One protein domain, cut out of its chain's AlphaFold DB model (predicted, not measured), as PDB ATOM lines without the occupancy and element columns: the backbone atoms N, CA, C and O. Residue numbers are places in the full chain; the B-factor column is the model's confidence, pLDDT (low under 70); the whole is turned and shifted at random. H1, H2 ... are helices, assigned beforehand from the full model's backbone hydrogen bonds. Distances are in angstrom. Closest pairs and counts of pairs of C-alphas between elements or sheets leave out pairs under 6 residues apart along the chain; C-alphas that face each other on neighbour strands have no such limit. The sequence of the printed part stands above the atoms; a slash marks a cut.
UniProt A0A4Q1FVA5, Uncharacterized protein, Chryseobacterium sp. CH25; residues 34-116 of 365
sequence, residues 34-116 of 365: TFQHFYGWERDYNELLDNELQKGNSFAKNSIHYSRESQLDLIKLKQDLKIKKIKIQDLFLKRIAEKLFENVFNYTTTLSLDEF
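What this domain is: This is residues 34 to 116 of the 365 residues of an uncharacterized protein of Chryseobacterium sp. CH25 (UniProt A0A4Q1FVA5). One long helix, H3, makes the length of a rod, and the rest of the printed part is strung out beside it: H2 is set crosswise near H3's first end, and tiny H1 and H4 are near each other farther along. The printed part has 83 residues with four named helices, H1 to H4 in chain order, and no named strand: all helix. It is extended, with a radius of gyration of the C-alphas of 18.9 A and spans of 59 by 22 by 16 A.

Where its parts are: H3, residues 68 to 105, runs 54.4 A from C-alpha 68 at (24.189, 15.709, -9.296) to C-alpha 105 at (46.088, -25.929, -36.552). H2 is residues 45 to 53, 12.3 A; H1, residues 37 to 40, and H4, residues 113 to 116, are 5.6 A each.

How they stand to each other: H3 touches H2 with residues 71 to 76 alone, about perpendicular at 73 degrees; their closest C-alphas, of Leu 49 and Leu 72, are 6.4 A apart. With residues 90 to 94 alone H3 only just touches H4, with 3 pairs of C-alphas within 8 A, the closest Lys 94 and Leu 113 at 7.2 A. H1 and H4 are close but not clearly touching, the closest C-alphas, of His 37 and Asp 114, being 6.0 A apart. H1 and H3 are only just apart, at 8.1 A. In H2 and H3 every O i to N i+4 pair is within hydrogen-bond range; H1 and H4 are too short for such a pair.

The domain as a whole: The C-alphas farthest apart, of His 65 and Asn 106, are 59.8 A apart. The printed part has no cut; the link from H2 to H3, residues 54 to 67, is long. No printed residue has a pLDDT under 70.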
ATOM      1  N   THR A  34      38.970 -15.328 -15.706       90.00
ATOM      2  CA  THR A  34      39.974 -14.265 -15.777       90.00
ATOM      3  C   THR A  34      39.674 -13.341 -16.959       90.00
ATOM      4  O   THR A  34      39.275 -13.808 -18.025       90.00
ATOM      5  N   PHE A  35      39.863 -12.032 -16.783       92.00
ATOM      6  CA  PHE A  35      39.647 -11.006 -17.809       92.00
ATOM      7  C   PHE A  35      40.899 -10.144 -17.985       92.00
ATOM      8  O   PHE A  35      41.740 -10.080 -17.093       92.00
ATOM      9  N   GLN A  36      40.967  -9.413 -19.099       92.12
ATOM     10  CA  GLN A  36      41.976  -8.388 -19.355       92.12
ATOM     11  C   GLN A  36      42.088  -7.419 -18.167       92.12
ATOM     12  O   GLN A  36      41.076  -6.901 -17.682       92.12
ATOM     13  N   HIS A  37      43.318  -7.123 -17.736       90.00
ATOM     14  CA  HIS A  37      43.580  -6.283 -16.560       90.00
ATOM     15  C   HIS A  37      42.959  -4.884 -16.650       90.00
ATOM     16  O   HIS A  37      42.521  -4.348 -15.631       90.00
ATOM     17  N   PHE A  38      42.814  -4.327 -17.859       90.75
ATOM     18  CA  PHE A  38      42.207  -3.007 -18.052       90.75
ATOM     19  C   PHE A  38      40.749  -2.918 -17.584       90.75
ATOM     20  O   PHE A  38      40.253  -1.828 -17.312       90.75
ATOM     21  N   TYR A  39      40.037  -4.043 -17.445       91.94
ATOM     22  CA  TYR A  39      38.688  -4.022 -16.879       91.94
ATOM     23  C   TYR A  39      38.670  -3.644 -15.394       91.94
ATOM     24  O   TYR A  39      37.618  -3.222 -14.906       91.94
ATOM     25  N   GLY A  40      39.796  -3.801 -14.692       89.25
ATOM     26  CA  GLY A  40      39.971  -3.437 -13.287       89.25
ATOM     27  C   GLY A  40      40.507  -2.024 -13.057       89.25
ATOM     28  O   GLY A  40      40.607  -1.621 -11.904       89.25
ATOM     29  N   TRP A  41      40.850  -1.274 -14.108       90.75
ATOM     30  CA  TRP A  41      41.340   0.096 -13.954       90.75
ATOM     31  C   TRP A  41      40.252   1.023 -13.412       90.75
ATOM     32  O   TRP A  41      39.071   0.890 -13.760       90.75
ATOM     33  N   GLU A  42      40.667   1.962 -12.559       89.88
ATOM     34  CA  GLU A  42      39.788   3.013 -12.057       89.88
ATOM     35  C   GLU A  42      39.237   3.842 -13.216       89.88
ATOM     36  O   GLU A  42      39.899   4.063 -14.233       89.88
ATOM     37  N   ARG A  43      37.982   4.267 -13.078       88.81
ATOM     38  CA  ARG A  43      37.249   4.957 -14.139       88.81
ATOM     39  C   ARG A  43      36.870   6.342 -13.663       88.81
ATOM     40  O   ARG A  43      36.265   6.484 -12.600       88.81
ATOM     41  N   ASP A  44      37.146   7.339 -14.491       91.06
ATOM     42  CA  ASP A  44      36.697   8.699 -14.235       91.06
ATOM     43  C   ASP A  44      35.249   8.888 -14.710       91.06
ATOM     44  O   ASP A  44      34.951   9.234 -15.855       91.06
ATOM     45  N   TYR A  45      34.304   8.608 -13.813       90.50
ATOM     46  CA  TYR A  45      32.885   8.828 -14.091       90.50
ATOM     47  C   TYR A  45      32.493  10.312 -14.065       90.50
ATOM     48  O   TYR A  45      31.430  10.647 -14.593       90.50
ATOM     49  N   ASN A  46      33.311  11.193 -13.473       89.38
ATOM     50  CA  ASN A  46      33.025  12.628 -13.440       89.38
ATOM     51  C   ASN A  46      33.238  13.233 -14.825       89.38
ATOM     52  O   ASN A  46      32.339  13.893 -15.342       89.38
ATOM     53  N   GLU A  47      34.364  12.908 -15.464       89.38
ATOM     54  CA  GLU A  47      34.638  13.311 -16.844       89.38
ATOM     55  C   GLU A  47      33.548  12.794 -17.800       89.38
ATOM     56  O   GLU A  47      33.039  13.518 -18.660       89.38
ATOM     57  N   LEU A  48      33.126  11.537 -17.631       87.44
ATOM     58  CA  LEU A  48      32.084  10.949 -18.472       87.44
ATOM     59  C   LEU A  48      30.718  11.627 -18.275       87.44
ATOM     60  O   LEU A  48      29.975  11.803 -19.244       87.44
ATOM     61  N   LEU A  49      30.395  12.027 -17.043       87.81
ATOM     62  CA  LEU A  49      29.188  12.790 -16.740       87.81
ATOM     63  C   LEU A  49      29.234  14.184 -17.381       87.81
ATOM     64  O   LEU A  49      28.251  14.587 -18.000       87.81
ATOM     65  N   ASP A  50      30.359  14.893 -17.295       88.00
ATOM     66  CA  ASP A  50      30.519  16.215 -17.912       88.00
ATOM     67  C   ASP A  50      30.368  16.152 -19.434       88.00
ATOM     68  O   ASP A  50      29.621  16.938 -20.023       88.00
ATOM     69  N   ASN A  51      30.967  15.138 -20.059       87.69
ATOM     70  CA  ASN A  51      30.800  14.864 -21.484       87.69
ATOM     71  C   ASN A  51      29.341  14.560 -21.867       87.69
ATOM     72  O   ASN A  51      28.893  14.950 -22.943       87.69
ATOM     73  N   GLU A  52      28.573  13.857 -21.028       86.19
ATOM     74  CA  GLU A  52      27.148  13.595 -21.284       86.19
ATOM     75  C   GLU A  52      26.277  14.846 -21.120       86.19
ATOM     76  O   GLU A  52      25.355  15.053 -21.914       86.19
ATOM     77  N   LEU A  53      26.584  15.717 -20.154       85.50
ATOM     78  CA  LEU A  53      25.852  16.971 -19.961       85.50
ATOM     79  C   LEU A  53      26.043  17.968 -21.114       85.50
ATOM     80  O   LEU A  53      25.169  18.797 -21.357       85.50
ATOM     81  N   GLN A  54      27.127  17.859 -21.878       86.44
ATOM     82  CA  GLN A  54      27.354  18.690 -23.064       86.44
ATOM     83  C   GLN A  54      26.522  18.255 -24.288       86.44
ATOM     84  O   GLN A  54      26.383  19.019 -25.241       86.44
ATOM     85  N   LYS A  55      25.916  17.055 -24.285       83.81
ATOM     86  CA  LYS A  55      25.239  16.475 -25.468       83.81
ATOM     87  C   LYS A  55      23.827  17.005 -25.736       83.81
ATOM     88  O   LYS A  55      23.178  16.542 -26.672       83.81
ATOM     89  N   GLY A  56      23.309  17.928 -24.918       76.38
ATOM     90  CA  GLY A  56      22.010  18.588 -25.139       76.38
ATOM     91  C   GLY A  56      20.781  17.658 -25.167       76.38
ATOM     92  O   GLY A  56      19.700  18.067 -25.600       76.38
ATOM     93  N   ASN A  57      20.928  16.408 -24.723       82.56
ATOM     94  CA  ASN A  57      19.872  15.396 -24.683       82.56
ATOM     95  C   ASN A  57      18.937  15.586 -23.463       82.56
ATOM     96  O   ASN A  57      19.136  16.473 -22.635       82.56
ATOM     97  N   SER A  58      17.881  14.773 -23.340       78.81
ATOM     98  CA  SER A  58      16.924  14.861 -22.216       78.81
ATOM     99  C   SER A  58      17.569  14.647 -20.840       78.81
ATOM    100  O   SER A  58      17.118  15.221 -19.850       78.81
ATOM    101  N   PHE A  59      18.648  13.861 -20.784       82.62
ATOM    102  CA  PHE A  59      19.453  13.654 -19.582       82.62
ATOM    103  C   PHE A  59      20.244  14.922 -19.212       82.62
ATOM    104  O   PHE A  59      20.179  15.367 -18.068       82.62
ATOM    105  N   ALA A  60      20.890  15.562 -20.191       78.62
ATOM    106  CA  ALA A  60      21.602  16.832 -20.048       78.62
ATOM    107  C   ALA A  60      20.677  17.989 -19.645       78.62
ATOM    108  O   ALA A  60      21.040  18.824 -18.823       78.62
ATOM    109  N   LYS A  61      19.446  18.005 -20.170       81.50
ATOM    110  CA  LYS A  61      18.398  18.968 -19.794       81.50
ATOM    111  C   LYS A  61      17.826  18.735 -18.391       81.50
ATOM    112  O   LYS A  61      16.966  19.500 -17.969       81.50
ATOM    113  N   ASN A  62      18.258  17.673 -17.705       81.00
ATOM    114  CA  ASN A  62      17.788  17.247 -16.390       81.00
ATOM    115  C   ASN A  62      16.259  17.328 -16.228       81.00
ATOM    116  O   ASN A  62      15.752  17.821 -15.224       81.00
ATOM    117  N   SER A  63      15.503  16.855 -17.224       74.75
ATOM    118  CA  SER A  63      14.042  17.043 -17.275       74.75
ATOM    119  C   SER A  63      13.266  16.339 -16.149       74.75
ATOM    120  O   SER A  63      12.071  16.563 -16.005       74.75
ATOM    121  N   ILE A  64      13.935  15.483 -15.371       77.06
ATOM    122  CA  ILE A  64      13.383  14.725 -14.235       77.06
ATOM    123  C   ILE A  64      13.916  15.285 -12.891       77.06
ATOM    124  O   ILE A  64      13.586  14.772 -11.829       77.06
ATOM    125  N   HIS A  65      14.706  16.369 -12.918       81.06
ATOM    126  CA  HIS A  65      15.263  17.050 -11.740       81.06
ATOM    127  C   HIS A  65      16.072  16.139 -10.797       81.06
ATOM    128  O   HIS A  65      15.953  16.219  -9.575       81.06
ATOM    129  N   TYR A  66      16.933  15.286 -11.353       83.38
ATOM    130  CA  TYR A  66      17.883  14.512 -10.557       83.38
ATOM    131  C   TYR A  66      18.915  15.423  -9.880       83.38
ATOM    132  O   TYR A  66      19.338  16.433 -10.453       83.38
ATOM    133  N   SER A  67      19.361  15.034  -8.683       86.75
ATOM    134  CA  SER A  67      20.544  15.623  -8.053       86.75
ATOM    135  C   SER A  67      21.807  15.245  -8.836       86.75
ATOM    136  O   SER A  67      21.823  14.257  -9.575       86.75
ATOM    137  N   ARG A  68      22.895  16.004  -8.656       82.56
ATOM    138  CA  ARG A  68      24.189  15.709  -9.296       82.56
ATOM    139  C   ARG A  68      24.706  14.313  -8.930       82.56
ATOM    140  O   ARG A  68      25.230  13.612  -9.789       82.56
ATOM    141  N   GLU A  69      24.512  13.911  -7.678       87.94
ATOM    142  CA  GLU A  69      24.873  12.585  -7.174       87.94
ATOM    143  C   GLU A  69      24.059  11.483  -7.866       87.94
ATOM    144  O   GLU A  69      24.632  10.553  -8.426       87.94
ATOM    145  N   SER A  70      22.735  11.645  -7.975       88.00
ATOM    146  CA  SER A  70      21.887  10.677  -8.681       88.00
ATOM    147  C   SER A  70      22.182  10.605 -10.184       88.00
ATOM    148  O   SER A  70      22.115   9.527 -10.771       88.00
ATOM    149  N   GLN A  71      22.538  11.722 -10.830       86.25
ATOM    150  CA  GLN A  71      22.994  11.711 -12.226       86.25
ATOM    151  C   GLN A  71      24.296  10.916 -12.385       86.25
ATOM    152  O   GLN A  71      24.418  10.129 -13.326       86.25
ATOM    153  N   LEU A  72      25.244  11.091 -11.461       89.31
ATOM    154  CA  LEU A  72      26.499  10.347 -11.448       89.31
ATOM    155  C   LEU A  72      26.260   8.845 -11.239       89.31
ATOM    156  O   LEU A  72      26.829   8.035 -11.969       89.31
ATOM    157  N   ASP A  73      25.380   8.463 -10.314       90.56
ATOM    158  CA  ASP A  73      25.043   7.058 -10.054       90.56
ATOM    159  C   ASP A  73      24.360   6.384 -11.248       90.56
ATOM    160  O   ASP A  73      24.685   5.246 -11.599       90.56
ATOM    161  N   LEU A  74      23.463   7.095 -11.939       88.25
ATOM    162  CA  LEU A  74      22.844   6.603 -13.171       88.25
ATOM    163  C   LEU A  74      23.875   6.398 -14.288       88.25
ATOM    164  O   LEU A  74      23.813   5.395 -15.006       88.25
ATOM    165  N   ILE A  75      24.828   7.322 -14.434       90.06
ATOM    166  CA  ILE A  75      25.922   7.203 -15.403       90.06
ATOM    167  C   ILE A  75      26.824   6.015 -15.072       90.06
ATOM    168  O   ILE A  75      27.095   5.206 -15.966       90.06
ATOM    169  N   LYS A  76      27.226   5.864 -13.804       91.75
ATOM    170  CA  LYS A  76      27.996   4.711 -13.316       91.75
ATOM    171  C   LYS A  76      27.291   3.405 -13.666       91.75
ATOM    172  O   LYS A  76      27.859   2.575 -14.372       91.75
ATOM    173  N   LEU A  77      26.019   3.270 -13.284       90.19
ATOM    174  CA  LEU A  77      25.220   2.073 -13.548       90.19
ATOM    175  C   LEU A  77      25.130   1.758 -15.048       90.19
ATOM    176  O   LEU A  77      25.359   0.623 -15.467       90.19
ATOM    177  N   LYS A  78      24.806   2.758 -15.875       89.88
ATOM    178  CA  LYS A  78      24.679   2.587 -17.329       89.88
ATOM    179  C   LYS A  78      25.997   2.135 -17.955       89.88
ATOM    180  O   LYS A  78      25.998   1.233 -18.800       89.88
ATOM    181  N   GLN A  79      27.104   2.754 -17.557       90.69
ATOM    182  CA  GLN A  79      28.423   2.439 -18.087       90.69
ATOM    183  C   GLN A  79      28.895   1.056 -17.623       90.69
ATOM    184  O   GLN A  79      29.361   0.270 -18.446       90.69
ATOM    185  N   ASP A  80      28.689   0.702 -16.357       90.56
ATOM    186  CA  ASP A  80      29.060  -0.607 -15.815       90.56
ATOM    187  C   ASP A  80      28.262  -1.743 -16.455       90.56
ATOM    188  O   ASP A  80      28.825  -2.790 -16.780       90.56
ATOM    189  N   LEU A  81      26.970  -1.535 -16.734       90.19
ATOM    190  CA  LEU A  81      26.160  -2.493 -17.492       90.19
ATOM    191  C   LEU A  81      26.684  -2.681 -18.922       90.19
ATOM    192  O   LEU A  81      26.734  -3.811 -19.419       90.19
ATOM    193  N   LYS A  82      27.108  -1.596 -19.582       92.44
ATOM    194  CA  LYS A  82      27.717  -1.662 -20.917       92.44
ATOM    195  C   LYS A  82      29.038  -2.431 -20.881       92.44
ATOM    196  O   LYS A  82      29.234  -3.320 -21.705       92.44
ATOM    197  N   ILE A  83      29.908  -2.136 -19.917       92.31
ATOM    198  CA  ILE A  83      31.187  -2.833 -19.732       92.31
ATOM    199  C   ILE A  83      30.946  -4.313 -19.441       92.31
ATOM    200  O   ILE A  83      31.553  -5.165 -20.078       92.31
ATOM    201  N   LYS A  84      30.010  -4.643 -18.544       90.06
ATOM    202  CA  LYS A  84      29.642  -6.028 -18.232       90.06
ATOM    203  C   LYS A  84      29.195  -6.796 -19.472       90.06
ATOM    204  O   LYS A  84      29.601  -7.939 -19.660       90.06
ATOM    205  N   LYS A  85      28.385  -6.171 -20.331       92.00
ATOM    206  CA  LYS A  85      27.982  -6.765 -21.609       92.00
ATOM    207  C   LYS A  85      29.199  -7.081 -22.484       92.00
ATOM    208  O   LYS A  85      29.271  -8.188 -23.006       92.00
ATOM    209  N   ILE A  86      30.142  -6.146 -22.617       94.12
ATOM    210  CA  ILE A  86      31.364  -6.341 -23.417       94.12
ATOM    211  C   ILE A  86      32.239  -7.447 -22.811       94.12
ATOM    212  O   ILE A  86      32.643  -8.350 -23.531       94.12
ATOM    213  N   LYS A  87      32.428  -7.476 -21.484       93.38
ATOM    214  CA  LYS A  87      33.148  -8.561 -20.791       93.38
ATOM    215  C   LYS A  87      32.581  -9.940 -21.137       93.38
ATOM    216  O   LYS A  87      33.326 -10.864 -21.441       93.38
ATOM    217  N   ILE A  88      31.256 -10.084 -21.109       91.56
ATOM    218  CA  ILE A  88      30.602 -11.348 -21.474       91.56
ATOM    219  C   ILE A  88      30.822 -11.666 -22.963       91.56
ATOM    220  O   ILE A  88      31.069 -12.820 -23.302       91.56
ATOM    221  N   GLN A  89      30.776 -10.667 -23.851       94.06
ATOM    222  CA  GLN A  89      31.074 -10.859 -25.276       94.06
ATOM    223  C   GLN A  89      32.511 -11.343 -25.506       94.06
ATOM    224  O   GLN A  89      32.702 -12.278 -26.281       94.06
ATOM    225  N   ASP A  90      33.494 -10.788 -24.795       94.31
ATOM    226  CA  ASP A  90      34.897 -11.208 -24.880       94.31
ATOM    227  C   ASP A  90      35.085 -12.682 -24.481       94.31
ATOM    228  O   ASP A  90      35.852 -13.396 -25.126       94.31
ATOM    229  N   LEU A  91      34.342 -13.185 -23.483       93.94
ATOM    230  CA  LEU A  91      34.374 -14.611 -23.109       93.94
ATOM    231  C   LEU A  91      33.928 -15.524 -24.253       93.94
ATOM    232  O   LEU A  91      34.518 -16.583 -24.478       93.94
ATOM    233  N   PHE A  92      32.876 -15.134 -24.971       93.50
ATOM    234  CA  PHE A  92      32.404 -15.901 -26.119       93.50
ATOM    235  C   PHE A  92      33.337 -15.753 -27.318       93.50
ATOM    236  O   PHE A  92      33.590 -16.739 -28.005       93.50
ATOM    237  N   LEU A  93      33.910 -14.566 -27.533       94.44
ATOM    238  CA  LEU A  93      34.903 -14.347 -28.581       94.44
ATOM    239  C   LEU A  93      36.153 -15.202 -28.355       94.44
ATOM    240  O   LEU A  93      36.638 -15.815 -29.303       94.44
ATOM    241  N   LYS A  94      36.618 -15.323 -27.106       92.31
ATOM    242  CA  LYS A  94      37.683 -16.256 -26.722       92.31
ATOM    243  C   LYS A  94      37.344 -17.687 -27.150       92.31
ATOM    244  O   LYS A  94      38.149 -18.309 -27.829       92.31
ATOM    245  N   ARG A  95      36.152 -18.192 -26.806       91.38
ATOM    246  CA  ARG A  95      35.725 -19.557 -27.179       91.38
ATOM    247  C   ARG A  95      35.681 -19.766 -28.692       91.38
ATOM    248  O   ARG A  95      36.076 -20.818 -29.183       91.38
ATOM    249  N   ILE A  96      35.208 -18.763 -29.431       92.88
ATOM    250  CA  ILE A  96      35.205 -18.790 -30.897       92.88
ATOM    251  C   ILE A  96      36.645 -18.840 -31.423       92.88
ATOM    252  O   ILE A  96      36.941 -19.658 -32.288       92.88
ATOM    253  N   ALA A  97      37.544 -18.012 -30.885       90.19
ATOM    254  CA  ALA A  97      38.950 -17.988 -31.277       90.19
ATOM    255  C   ALA A  97      39.659 -19.318 -30.979       90.19
ATOM    256  O   ALA A  97      40.360 -19.824 -31.849       90.19
ATOM    257  N   GLU A  98      39.432 -19.920 -29.807       89.94
ATOM    258  CA  GLU A  98      39.938 -21.255 -29.452       89.94
ATOM    259  C   GLU A  98      39.457 -22.315 -30.447       89.94
ATOM    260  O   GLU A  98      40.257 -23.117 -30.930       89.94
ATOM    261  N   LYS A  99      38.169 -22.280 -30.822       90.94
ATOM    262  CA  LYS A  99      37.614 -23.241 -31.778       90.94
ATOM    263  C   LYS A  99      38.154 -23.048 -33.194       90.94
ATOM    264  O   LYS A  99      38.449 -24.023 -33.879       90.94
ATOM    265  N   LEU A 100      38.294 -21.802 -33.641       89.69
ATOM    266  CA  LEU A 100      38.907 -21.493 -34.933       89.69
ATOM    267  C   LEU A 100      40.374 -21.922 -34.966       89.69
ATOM    268  O   LEU A 100      40.821 -22.476 -35.962       89.69
ATOM    269  N   PHE A 101      41.104 -21.698 -33.877       85.69
ATOM    270  CA  PHE A 101      42.492 -22.111 -33.751       85.69
ATOM    271  C   PHE A 101      42.635 -23.633 -33.870       85.69
ATOM    272  O   PHE A 101      43.450 -24.105 -34.658       85.69
ATOM    273  N   GLU A 102      41.801 -24.395 -33.157       88.00
ATOM    274  CA  GLU A 102      41.757 -25.858 -33.262       88.00
ATOM    275  C   GLU A 102      41.484 -26.311 -34.702       88.00
ATOM    276  O   GLU A 102      42.183 -27.181 -35.212       88.00
ATOM    277  N   ASN A 103      40.525 -25.680 -35.386       86.56
ATOM    278  CA  ASN A 103      40.186 -26.024 -36.767       86.56
ATOM    279  C   ASN A 103      41.314 -25.715 -37.768       86.56
ATOM    280  O   ASN A 103      41.409 -26.378 -38.796       86.56
ATOM    281  N   VAL A 104      42.118 -24.679 -37.518       83.31
ATOM    282  CA  VAL A 104      43.195 -24.256 -38.430       83.31
ATOM    283  C   VAL A 104      44.474 -25.054 -38.187       83.31
ATOM    284  O   VAL A 104      45.159 -25.404 -39.143       83.31
ATOM    285  N   PHE A 105      44.804 -25.332 -36.926       78.44
ATOM    286  CA  PHE A 105      46.088 -25.929 -36.552       78.44
ATOM    287  C   PHE A 105      45.990 -27.388 -36.090       78.44
ATOM    288  O   PHE A 105      47.019 -28.002 -35.826       78.44
ATOM    289  N   ASN A 106      44.786 -27.960 -36.012       80.25
ATOM    290  CA  ASN A 106      44.522 -29.346 -35.609       80.25
ATOM    291  C   ASN A 106      45.037 -29.722 -34.204       80.25
ATOM    292  O   ASN A 106      45.317 -30.888 -33.933       80.25
ATOM    293  N   TYR A 107      45.137 -28.755 -33.286       78.69
ATOM    294  CA  TYR A 107      45.360 -29.022 -31.863       78.69
ATOM    295  C   TYR A 107      44.636 -28.014 -30.971       78.69
ATOM    296  O   TYR A 107      44.413 -26.858 -31.335       78.69
ATOM    297  N   THR A 108      44.266 -28.460 -29.771       78.69
ATOM    298  CA  THR A 108      43.533 -27.645 -28.799       78.69
ATOM    299  C   THR A 108      44.443 -26.606 -28.156       78.69
ATOM    300  O   THR A 108      45.544 -26.928 -27.707       78.69
ATOM    301  N   THR A 109      43.952 -25.375 -28.029       78.50
ATOM    302  CA  THR A 109      44.613 -24.313 -27.267       78.50
ATOM    303  C   THR A 109      43.685 -23.809 -26.170       78.50
ATOM    304  O   THR A 109      42.474 -23.719 -26.368       78.50
ATOM    305  N   THR A 110      44.252 -23.481 -25.012       80.94
ATOM    306  CA  THR A 110      43.547 -22.754 -23.954       80.94
ATOM    307  C   THR A 110      44.127 -21.351 -23.904       80.94
ATOM    308  O   THR A 110      45.331 -21.164 -23.711       80.94
ATOM    309  N   LEU A 111      43.272 -20.366 -24.147       83.94
ATOM    310  CA  LEU A 111      43.625 -18.953 -24.144       83.94
ATOM    311  C   LEU A 111      43.117 -18.334 -22.847       83.94
ATOM    312  O   LEU A 111      41.990 -18.602 -22.438       83.94
ATOM    313  N   SER A 112      43.895 -17.483 -22.191       86.25
ATOM    314  CA  SER A 112      43.393 -16.713 -21.052       86.25
ATOM    315  C   SER A 112      43.186 -15.258 -21.462       86.25
ATOM    316  O   SER A 112      44.007 -14.703 -22.184       86.25
ATOM    317  N   LEU A 113      42.058 -14.640 -21.084       89.12
ATOM    318  CA  LEU A 113      41.731 -13.282 -21.549       89.12
ATOM    319  C   LEU A 113      42.726 -12.233 -21.030       89.12
ATOM    320  O   LEU A 113      43.017 -11.280 -21.742       89.12
ATOM    321  N   ASP A 114      43.279 -12.413 -19.832       87.44
ATOM    322  CA  ASP A 114      44.353 -11.573 -19.280       87.44
ATOM    323  C   ASP A 114      45.637 -11.578 -20.122       87.44
ATOM    324  O   ASP A 114      46.394 -10.613 -20.077       87.44
ATOM    325  N   GLU A 115      45.850 -12.589 -20.964       82.62
ATOM    326  CA  GLU A 115      47.024 -12.696 -21.837       82.62
ATOM    327  C   GLU A 115      46.871 -11.951 -23.177       82.62
ATOM    328  O   GLU A 115      47.811 -11.928 -23.976       82.62
ATOM    329  N   PHE A 116      45.711 -11.351 -23.474       83.81
ATOM    330  CA  PHE A 116      45.470 -10.682 -24.765       83.81
ATOM    331  C   PHE A 116      45.957  -9.236 -24.818       83.81
ATOM    332  O   PHE A 116      46.151  -8.700 -25.914       83.81
TER     333      PHE A 116